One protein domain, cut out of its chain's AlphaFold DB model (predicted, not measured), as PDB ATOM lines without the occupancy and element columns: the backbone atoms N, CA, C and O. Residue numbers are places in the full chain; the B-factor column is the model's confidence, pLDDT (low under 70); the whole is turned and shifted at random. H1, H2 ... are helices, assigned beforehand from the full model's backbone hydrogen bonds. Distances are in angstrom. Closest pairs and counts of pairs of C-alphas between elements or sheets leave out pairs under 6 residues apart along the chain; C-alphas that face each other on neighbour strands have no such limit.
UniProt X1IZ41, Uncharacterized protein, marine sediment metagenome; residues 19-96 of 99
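AT A GLANCE: This is residues 19 to 96 of the 99 residues of an uncharacterized protein of marine sediment metagenome (UniProt X1IZ41). The model is an open chain of four helices in which H4, the longest, sticks out as a free arm, while H1 and H2 make the one packed pair, with residues 40 to 47 of H2 set across H1. H3 follows H2 without touching it, and H4 turns off from the end of H3 at a corner. The printed part has 78 residues with four named helices, in the order H1, H2, H3, H4, and no named strand; its class is all helix. The whole is loose, with a radius of gyration of the C-alphas of 16.0 A, and its C-alphas span 45 by 33 by 20 A.

HOW THE PARTS SIT: H4, residues 76 to 95, stands free: residues 73 to 96, of which 76 to 95 belong to H4, have no C-alpha 8 or more apart along the chain within 10 A. H3, residues 63 to 74, is close to H4 but not clearly touching it; their closest C-alphas, those of Leu 73 and Ile 79, are 7.6 A apart. H3 and H4 run the same way at a steep tilt of 55 degrees. H2, residues 40 to 56, is apart from both H3 and H4. H2 touches H1, residues 19 to 33, with its residues 40 to 47 alone; their closest C-alphas, those of Trp 28 and Ala 43, are 5.0 A apart. The lines of H1 and H2 are about perpendicular, at 78 degrees. H1 is apart from H3 and from H4. In H1, H2, H3 and H4 every O i to N i+4 pair is within hydrogen-bond range.

IN THESE COORDINATES: H4, residues 76 to 95, measures 28.2 A from first to last C-alpha and ends with C-alpha 95 at (127.217, 190.705, 77.543). H3, residues 63 to 74, measures 16.1 A, and C-alpha 63 is at (105.537, 172.402, 112.344). H2, residues 40 to 56, measures 24.7 A. H1, residues 19 to 33, measures 21.4 A and begins with C-alpha 19 at (123.061, 176.207, 104.559).

THE WHOLE: The two C-alphas farthest apart are those of Glu 59 and Gly 96, at 48.8 A. Without the stretch that stands free, the body has 54 residues and spans 32 by 24 by 15 A. The printed part has no cut. The link from H3 to H4 is tight, with 1 residue, and the links from H1 to H2 and from H2 to H3 are short, with 6 residues each. The mean pLDDT of the printed part is 79.3; that of H4 is 67, and among the 18 residues under 70 are residues 88 to 96.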
ATOM      1  N   ILE A  19     123.792 177.207 103.772       85.94
ATOM      2  CA  ILE A  19     123.061 176.207 104.559       85.94
ATOM      3  C   ILE A  19     122.487 175.106 103.654       85.94
ATOM      4  O   ILE A  19     122.682 173.926 103.932       85.94
ATOM      5  N   MET A  20     121.853 175.471 102.536       87.88
ATOM      6  CA  MET A  20     121.318 174.503 101.573       87.88
ATOM      7  C   MET A  20     122.431 173.675 100.922       87.88
ATOM      8  O   MET A  20     122.303 172.457 100.863       87.88
ATOM      9  N   ASP A  21     123.548 174.290 100.512       90.12
ATOM     10  CA  ASP A  21     124.709 173.555  99.972       90.12
ATOM     11  C   ASP A  21     125.223 172.499 100.963       90.12
ATOM     12  O   ASP A  21     125.505 171.362 100.584       90.12
ATOM     13  N   THR A  22     125.260 172.842 102.254       92.88
ATOM     14  CA  THR A  22     125.664 171.913 103.316       92.88
ATOM     15  C   THR A  22     124.745 170.692 103.377       92.88
ATOM     16  O   THR A  22     125.229 169.561 103.455       92.88
ATOM     17  N   TYR A  23     123.426 170.887 103.310       93.06
ATOM     18  CA  TYR A  23     122.472 169.774 103.326       93.06
ATOM     19  C   TYR A  23     122.492 168.946 102.037       93.06
ATOM     20  O   TYR A  23     122.365 167.722 102.108       93.06
ATOM     21  N   VAL A  24     122.741 169.567 100.879       94.50
ATOM     22  CA  VAL A  24     122.938 168.830  99.621       94.50
ATOM     23  C   VAL A  24     124.168 167.933  99.716       94.50
ATOM     24  O   VAL A  24     124.089 166.763  99.360       94.50
ATOM     25  N   ARG A  25     125.290 168.428 100.258       95.31
ATOM     26  CA  ARG A  25     126.510 167.619 100.446       95.31
ATOM     27  C   ARG A  25     126.312 166.467 101.421       95.31
ATOM     28  O   ARG A  25     126.805 165.378 101.157       95.31
ATOM     29  N   LYS A  26     125.586 166.687 102.521       96.94
ATOM     30  CA  LYS A  26     125.252 165.614 103.470       96.94
ATOM     31  C   LYS A  26     124.396 164.538 102.811       96.94
ATOM     32  O   LYS A  26     124.728 163.366 102.901       96.94
ATOM     33  N   THR A  27     123.347 164.942 102.100       94.94
ATOM     34  CA  THR A  27     122.491 164.005 101.356       94.94
ATOM     35  C   THR A  27     123.291 163.255 100.299       94.94
ATOM     36  O   THR A  27     123.130 162.054 100.133       94.94
ATOM     37  N   TRP A  28     124.195 163.949  99.608       96.00
ATOM     38  CA  TRP A  28     125.077 163.335  98.629       96.00
ATOM     39  C   TRP A  28     125.986 162.271  99.255       96.00
ATOM     40  O   TRP A  28     126.083 161.177  98.708       96.00
ATOM     41  N   ALA A  29     126.592 162.563 100.409       96.62
ATOM     42  CA  ALA A  29     127.403 161.598 101.148       96.62
ATOM     43  C   ALA A  29     126.585 160.366 101.559       96.62
ATOM     44  O   ALA A  29     127.011 159.254 101.275       96.62
ATOM     45  N   ILE A  30     125.386 160.565 102.118       95.81
ATOM     46  CA  ILE A  30     124.478 159.472 102.507       95.81
ATOM     47  C   ILE A  30     124.151 158.579 101.305       95.81
ATOM     48  O   ILE A  30     124.275 157.365 101.385       95.81
ATOM     49  N   LEU A  31     123.801 159.170 100.158       88.69
ATOM     50  CA  LEU A  31     123.483 158.394  98.957       88.69
ATOM     51  C   LEU A  31     124.683 157.573  98.456       88.69
ATOM     52  O   LEU A  31     124.497 156.446  98.006       88.69
ATOM     53  N   ILE A  32     125.904 158.117  98.539       93.44
ATOM     54  CA  ILE A  32     127.128 157.374  98.200       93.44
ATOM     55  C   ILE A  32     127.359 156.230  99.193       93.44
ATOM     56  O   ILE A  32     127.680 155.117  98.777       93.44
ATOM     57  N   GLU A  33     127.204 156.494 100.492       96.31
ATOM     58  CA  GLU A  33     127.355 155.496 101.558       96.31
ATOM     59  C   GLU A  33     126.349 154.343 101.405       96.31
ATOM     60  O   GLU A  33     126.718 153.184 101.597       96.31
ATOM     61  N   ASP A  34     125.131 154.638 100.944       92.81
ATOM     62  CA  ASP A  34     124.085 153.660 100.618       92.81
ATOM     63  C   ASP A  34     124.336 152.898  99.296       92.81
ATOM     64  O   ASP A  34     123.539 152.054  98.882       92.81
ATOM     65  N   GLY A  35     125.461 153.157  98.622       90.62
ATOM     66  CA  GLY A  35     125.888 152.443  97.417       90.62
ATOM     67  C   GLY A  35     125.316 152.994  96.111       90.62
ATOM     68  O   GLY A  35     125.433 152.343  95.069       90.62
ATOM     69  N   HIS A  36     124.710 154.183  96.129       86.75
ATOM     70  CA  HIS A  36     124.291 154.859  94.907       86.75
ATOM     71  C   HIS A  36     125.460 155.622  94.274       86.75
ATOM     72  O   HIS A  36     126.191 156.346  94.948       86.75
ATOM     73  N   ASP A  37     125.587 155.545  92.945       89.19
ATOM     74  CA  ASP A  37     126.459 156.440  92.169       89.19
ATOM     75  C   ASP A  37     125.801 157.823  92.043       89.19
ATOM     76  O   ASP A  37     125.260 158.222  91.007       89.19
ATOM     77  N   ALA A  38     125.727 158.516  93.177       83.94
ATOM     78  CA  ALA A  38     125.052 159.791  93.284       83.94
ATOM     79  C   ALA A  38     125.968 160.934  92.842       83.94
ATOM     80  O   ALA A  38     127.158 160.979  93.145       83.94
ATOM     81  N   THR A  39     125.374 161.928  92.185       89.50
ATOM     82  CA  THR A  39     126.012 163.222  91.912       89.50
ATOM     83  C   THR A  39     125.399 164.304  92.795       89.50
ATOM     84  O   THR A  39     124.270 164.167  93.266       89.50
ATOM     85  N   TYR A  40     126.088 165.437  92.952       89.00
ATOM     86  CA  TYR A  40     125.545 166.600  93.665       89.00
ATOM     87  C   TYR A  40     124.154 167.016  93.150       89.00
ATOM     88  O   TYR A  40     123.245 167.302  93.927       89.00
ATOM     89  N   SER A  41     123.960 167.010  91.824       84.00
ATOM     90  CA  SER A  41     122.666 167.346  91.220       84.00
ATOM     91  C   SER A  41     121.596 166.304  91.547       84.00
ATOM     92  O   SER A  41     120.455 166.673  91.820       84.00
ATOM     93  N   MET A  42     121.955 165.019  91.569       85.38
ATOM     94  CA  MET A  42     121.044 163.957  91.990       85.38
ATOM     95  C   MET A  42     120.609 164.144  93.447       85.38
ATOM     96  O   MET A  42     119.417 164.080  93.720       85.38
ATOM     97  N   ALA A  43     121.541 164.461  94.351       89.94
ATOM     98  CA  ALA A  43     121.243 164.715  95.760       89.94
ATOM     99  C   ALA A  43     120.310 165.923  95.957       89.94
ATOM    100  O   ALA A  43     119.323 165.825  96.682       89.94
ATOM    101  N   LEU A  44     120.561 167.036  95.258       92.69
ATOM    102  CA  LEU A  44     119.676 168.206  95.288       92.69
ATOM    103  C   LEU A  44     118.259 167.859  94.805       92.69
ATOM    104  O   LEU A  44     117.275 168.211  95.454       92.69
ATOM    105  N   ASN A  45     118.142 167.160  93.672       85.56
ATOM    106  CA  ASN A  45     116.839 166.772  93.128       85.56
ATOM    107  C   ASN A  45     116.122 165.747  94.015       85.56
ATOM    108  O   ASN A  45     114.904 165.822  94.156       85.56
ATOM    109  N   PHE A  46     116.862 164.829  94.640       87.25
ATOM    110  CA  PHE A  46     116.327 163.886  95.615       87.25
ATOM    111  C   PHE A  46     115.706 164.619  96.809       87.25
ATOM    112  O   PHE A  46     114.555 164.353  97.144       87.25
ATOM    113  N   MET A  47     116.420 165.590  97.394       92.25
ATOM    114  CA  MET A  47     115.890 166.408  98.491       92.25
ATOM    115  C   MET A  47     114.604 167.135  98.086       92.25
ATOM    116  O   MET A  47     113.608 167.062  98.800       92.25
ATOM    117  N   LEU A  48     114.602 167.800  96.923       88.25
ATOM    118  CA  LEU A  48     113.427 168.521  96.423       88.25
ATOM    119  C   LEU A  48     112.232 167.587  96.223       88.25
ATOM    120  O   LEU A  48     111.119 167.905  96.644       88.25
ATOM    121  N   LEU A  49     112.458 166.425  95.608       78.75
ATOM    122  CA  LEU A  49     111.411 165.435  95.392       78.75
ATOM    123  C   LEU A  49     110.865 164.903  96.722       78.75
ATOM    124  O   LEU A  49     109.649 164.827  96.880       78.75
ATOM    125  N   ALA A  50     111.737 164.595  97.685       83.69
ATOM    126  CA  ALA A  50     111.342 164.141  99.015       83.69
ATOM    127  C   ALA A  50     110.472 165.185  99.731       83.69
ATOM    128  O   ALA A  50     109.400 164.845 100.229       83.69
ATOM    129  N   THR A  51     110.864 166.464  99.712       85.62
ATOM    130  CA  THR A  51     110.060 167.551 100.294       85.62
ATOM    131  C   THR A  51     108.697 167.683  99.617       85.62
ATOM    132  O   THR A  51     107.692 167.834 100.309       85.62
ATOM    133  N   ILE A  52     108.627 167.586  98.284       81.88
ATOM    134  CA  ILE A  52     107.350 167.634  97.552       81.88
ATOM    135  C   ILE A  52     106.459 166.449  97.939       81.88
ATOM    136  O   ILE A  52     105.259 166.628  98.123       81.88
ATOM    137  N   MET A  53     107.019 165.244  98.060       74.25
ATOM    138  CA  MET A  53     106.255 164.066  98.478       74.25
ATOM    139  C   MET A  53     105.732 164.215  99.912       74.25
ATOM    140  O   MET A  53     104.553 163.969 100.142       74.25
ATOM    141  N   LEU A  54     106.562 164.690 100.848       82.62
ATOM    142  CA  LEU A  54     106.153 164.938 102.234       82.62
ATOM    143  C   LEU A  54     105.055 166.001 102.329       82.62
ATOM    144  O   LEU A  54     104.059 165.795 103.012       82.62
ATOM    145  N   ALA A  55     105.182 167.098 101.582       79.38
ATOM    146  CA  ALA A  55     104.170 168.153 101.551       79.38
ATOM    147  C   ALA A  55     102.825 167.695 100.958       79.38
ATOM    148  O   ALA A  55     101.801 168.323 101.218       79.38
ATOM    149  N   LYS A  56     102.816 166.628 100.147       75.31
ATOM    150  CA  LYS A  56     101.599 166.045  99.564       75.31
ATOM    151  C   LYS A  56     100.915 165.012 100.462       75.31
ATOM    152  O   LYS A  56      99.783 164.641 100.155       75.31
ATOM    153  N   ASN A  57     101.581 164.516 101.502       77.56
ATOM    154  CA  ASN A  57     100.970 163.582 102.443       77.56
ATOM    155  C   ASN A  57      99.924 164.305 103.307       77.56
ATOM    156  O   ASN A  57     100.041 165.505 103.538       77.56
ATOM    157  N   GLU A  58      98.909 163.584 103.798       70.62
ATOM    158  CA  GLU A  58      97.803 164.170 104.586       70.62
ATOM    159  C   GLU A  58      98.273 164.830 105.894       70.62
ATOM    160  O   GLU A  58      97.684 165.813 106.332       70.62
ATOM    161  N   GLU A  59      99.366 164.333 106.478       77.81
ATOM    162  CA  GLU A  59     100.013 164.926 107.659       77.81
ATOM    163  C   GLU A  59     100.875 166.159 107.317       77.81
ATOM    164  O   GLU A  59     101.205 166.950 108.198       77.81
ATOM    165  N   GLY A  60     101.208 166.356 106.036       76.56
ATOM    166  CA  GLY A  60     101.998 167.481 105.543       76.56
ATOM    167  C   GLY A  60     103.434 167.538 106.082       76.56
ATOM    168  O   GLY A  60     104.042 166.533 106.449       76.56
ATOM    169  N   LEU A  61     104.005 168.746 106.088       78.19
ATOM    170  CA  LEU A  61     105.299 169.022 106.721       78.19
ATOM    171  C   LEU A  61     105.104 169.268 108.221       78.19
ATOM    172  O   LEU A  61     104.162 169.966 108.595       78.19
ATOM    173  N   SER A  62     106.030 168.776 109.053       79.94
ATOM    174  CA  SER A  62     106.017 169.059 110.495       79.94
ATOM    175  C   SER A  62     106.080 170.564 110.776       79.94
ATOM    176  O   SER A  62     106.648 171.321 109.987       79.94
ATOM    177  N   GLU A  63     105.534 170.994 111.916       77.94
ATOM    178  CA  GLU A  63     105.537 172.402 112.344       77.94
ATOM    179  C   GLU A  63     106.960 172.986 112.368       77.94
ATOM    180  O   GLU A  63     107.211 174.008 111.739       77.94
ATOM    181  N   GLU A  64     107.928 172.258 112.934       75.44
ATOM    182  CA  GLU A  64     109.353 172.629 112.923       75.44
ATOM    183  C   GLU A  64     109.902 172.842 111.499       75.44
ATOM    184  O   GLU A  64     110.648 173.791 111.231       75.44
ATOM    185  N   THR A  65     109.510 171.984 110.549       74.38
ATOM    186  CA  THR A  65     109.921 172.126 109.146       74.38
ATOM    187  C   THR A  65     109.284 173.366 108.523       74.38
ATOM    188  O   THR A  65     109.950 174.098 107.792       74.38
ATOM    189  N   GLN A  66     108.009 173.633 108.816       75.62
ATOM    190  CA  GLN A  66     107.307 174.816 108.319       75.62
ATOM    191  C   GLN A  66     107.906 176.108 108.876       75.62
ATOM    192  O   GLN A  66     108.151 177.032 108.103       75.62
ATOM    193  N   GLU A  67     108.197 176.169 110.174       74.38
ATOM    194  CA  GLU A  67     108.851 177.316 110.811       74.38
ATOM    195  C   GLU A  67     110.245 177.556 110.235       74.38
ATOM    196  O   GLU A  67     110.601 178.688 109.909       74.38
ATOM    197  N   THR A  68     111.012 176.486 110.014       73.75
ATOM    198  CA  THR A  68     112.331 176.575 109.374       73.75
ATOM    199  C   THR A  68     112.226 177.130 107.950       73.75
ATOM    200  O   THR A  68     113.011 177.998 107.557       73.75
ATOM    201  N   LEU A  69     111.234 176.681 107.172       71.50
ATOM    202  CA  LEU A  69     110.978 177.192 105.822       71.50
ATOM    203  C   LEU A  69     110.506 178.650 105.833       71.50
ATOM    204  O   LEU A  69     110.956 179.443 105.006       71.50
ATOM    205  N   GLN A  70     109.640 179.031 106.772       71.88
ATOM    206  CA  GLN A  70     109.203 180.420 106.932       71.88
ATOM    207  C   GLN A  70     110.361 181.331 107.344       71.88
ATOM    208  O   GLN A  70     110.502 182.422 106.793       71.88
ATOM    209  N   GLY A  71     111.223 180.879 108.256       72.31
ATOM    210  CA  GLY A  71     112.440 181.585 108.648       72.31
ATOM    211  C   GLY A  71     113.381 181.805 107.466       72.31
ATOM    212  O   GLY A  71     113.862 182.915 107.262       72.31
ATOM    213  N   PHE A  72     113.558 180.785 106.620       68.62
ATOM    214  CA  PHE A  72     114.326 180.908 105.381       68.62
ATOM    215  C   PHE A  72     113.722 181.935 104.410       68.62
ATOM    216  O   PHE A  72     114.447 182.767 103.868       68.62
ATOM    217  N   LEU A  73     112.399 181.921 104.213       69.88
ATOM    218  CA  LEU A  73     111.702 182.903 103.368       69.88
ATOM    219  C   LEU A  73     111.747 184.328 103.937       69.88
ATOM    220  O   LEU A  73     111.618 185.293 103.186       69.88
ATOM    221  N   SER A  74     111.926 184.455 105.249       72.31
ATOM    222  CA  SER A  74     111.995 185.735 105.953       72.31
ATOM    223  C   SER A  74     113.417 186.310 106.002       72.31
ATOM    224  O   SER A  74     113.588 187.479 106.353       72.31
ATOM    225  N   ASP A  75     114.442 185.539 105.614       75.50
ATOM    226  CA  ASP A  75     115.822 186.017 105.480       75.50
ATOM    227  C   ASP A  75     116.003 186.823 104.184       75.50
ATOM    228  O   ASP A  75     116.589 186.398 103.180       75.50
ATOM    229  N   GLN A  76     115.479 188.047 104.224       68.06
ATOM    230  CA  GLN A  76     115.509 188.982 103.109       68.06
ATOM    231  C   GLN A  76     116.940 189.309 102.655       68.06
ATOM    232  O   GLN A  76     117.163 189.586 101.476       68.06
ATOM    233  N   GLN A  77     117.918 189.279 103.566       70.69
ATOM    234  CA  GLN A  77     119.311 189.567 103.238       70.69
ATOM    235  C   GLN A  77     119.883 188.469 102.346       70.69
ATOM    236  O   GLN A  77     120.461 188.775 101.296       70.69
ATOM    237  N   THR A  78     119.685 187.203 102.715       67.62
ATOM    238  CA  THR A  78     120.199 186.112 101.895       67.62
ATOM    239  C   THR A  78     119.422 185.968 100.590       67.62
ATOM    240  O   THR A  78     120.034 185.778  99.539       67.62
ATOM    241  N   ILE A  79     118.103 186.183 100.597       68.50
ATOM    242  CA  ILE A  79     117.290 186.194  99.370       68.50
ATOM    243  C   ILE A  79     117.768 187.280  98.397       68.50
ATOM    244  O   ILE A  79     117.988 187.008  97.215       68.50
ATOM    245  N   ASN A  80     118.000 188.504  98.879       71.88
ATOM    246  CA  ASN A  80     118.488 189.598  98.038       71.88
ATOM    247  C   ASN A  80     119.896 189.321  97.495       71.88
ATOM    248  O   ASN A  80     120.196 189.675  96.351       71.88
ATOM    249  N   HIS A  81     120.753 188.667  98.281       69.50
ATOM    250  CA  HIS A  81     122.079 188.256  97.835       69.50
ATOM    251  C   HIS A  81     122.005 187.203  96.717       69.50
ATOM    252  O   HIS A  81     122.646 187.376  95.678       69.50
ATOM    253  N   LEU A  82     121.180 186.164  96.884       67.81
ATOM    254  CA  LEU A  82     120.956 185.117  95.878       67.81
ATOM    255  C   LEU A  82     120.404 185.702  94.572       67.81
ATOM    256  O   LEU A  82     120.963 185.464  93.500       67.81
ATOM    257  N   ASN A  83     119.377 186.553  94.670       73.00
ATOM    258  CA  ASN A  83     118.780 187.235  93.521       73.00
ATOM    259  C   ASN A  83     119.796 188.123  92.787       73.00
ATOM    260  O   ASN A  83     119.821 188.164  91.556       73.00
ATOM    261  N   SER A  84     120.663 188.817  93.530       71.25
ATOM    262  CA  SER A  84     121.705 189.671  92.949       71.25
ATOM    263  C   SER A  84     122.763 188.852  92.208       71.25
ATOM    264  O   SER A  84     123.170 189.225  91.108       71.25
ATOM    265  N   GLN A  85     123.185 187.711  92.762       67.75
ATOM    266  CA  GLN A  85     124.116 186.812  92.078       67.75
ATOM    267  C   GLN A  85     123.514 186.223  90.797       67.75
ATOM    268  O   GLN A  85     124.201 186.132  89.775       67.75
ATOM    269  N   GLU A  86     122.231 185.864  90.823       67.44
ATOM    270  CA  GLU A  86     121.526 185.374  89.641       67.44
ATOM    271  C   GLU A  86     121.401 186.471  88.571       67.44
ATOM    272  O   GLU A  86     121.721 186.235  87.403       67.44
ATOM    273  N   TYR A  87     121.037 187.695  88.964       71.94
ATOM    274  CA  TYR A  87     120.984 188.857  88.073       71.94
ATOM    275  C   TYR A  87     122.343 189.150  87.419       71.94
ATOM    276  O   TYR A  87     122.428 189.288  86.198       71.94
ATOM    277  N   LEU A  88     123.428 189.159  88.200       69.19
ATOM    278  CA  LEU A  88     124.788 189.358  87.687       69.19
ATOM    279  C   LEU A  88     125.244 188.226  86.759       69.19
ATOM    280  O   LEU A  88     125.974 188.475  85.800       69.19
ATOM    281  N   SER A  89     124.829 186.986  87.023       66.69
ATOM    282  CA  SER A  89     125.136 185.840  86.157       66.69
ATOM    283  C   SER A  89     124.400 185.940  84.818       66.69
ATOM    284  O   SER A  89     124.993 185.690  83.770       66.69
ATOM    285  N   ARG A  90     123.136 186.386  84.832       69.62
ATOM    286  CA  ARG A  90     122.361 186.668  83.613       69.62
ATOM    287  C   ARG A  90     122.984 187.803  82.803       69.62
ATOM    288  O   ARG A  90     123.149 187.652  81.599       69.62
ATOM    289  N   LEU A  91     123.383 188.903  83.448       69.25
ATOM    290  CA  LEU A  91     124.068 190.006  82.766       69.25
ATOM    291  C   LEU A  91     125.389 189.550  82.136       69.25
ATOM    292  O   LEU A  91     125.612 189.805  80.957       69.25
ATOM    293  N   ARG A  92     126.238 188.814  82.864       62.75
ATOM    294  CA  ARG A  92     127.487 188.270  82.297       62.75
ATOM    295  C   ARG A  92     127.242 187.352  81.096       62.75
ATOM    296  O   ARG A  92     127.952 187.462  80.102       62.75
ATOM    297  N   GLY A  93     126.202 186.517  81.148       62.03
ATOM    298  CA  GLY A  93     125.798 185.669  80.024       62.03
ATOM    299  C   GLY A  93     125.264 186.436  78.805       62.03
ATOM    300  O   GLY A  93     125.444 185.975  77.683       62.03
ATOM    301  N   ILE A  94     124.641 187.603  79.004       59.66
ATOM    302  CA  ILE A  94     124.109 188.459  77.926       59.66
ATOM    303  C   ILE A  94     125.216 189.289  77.260       59.66
ATOM    304  O   ILE A  94     125.183 189.488  76.048       59.66
ATOM    305  N   TRP A  95     126.193 189.771  78.032       53.19
ATOM    306  CA  TRP A  95     127.217 190.705  77.543       53.19
ATOM    307  C   TRP A  95     128.526 190.043  77.091       53.19
ATOM    308  O   TRP A  95     129.428 190.748  76.651       53.19
ATOM    309  N   GLY A  96     128.655 188.715  77.181       53.31
ATOM    310  CA  GLY A  96     129.835 187.989  76.689       53.31
ATOM    311  C   GLY A  96     131.155 188.368  77.374       53.31
ATOM    312  O   GLY A  96     132.222 188.078  76.843       53.31
TER     313      GLY A  96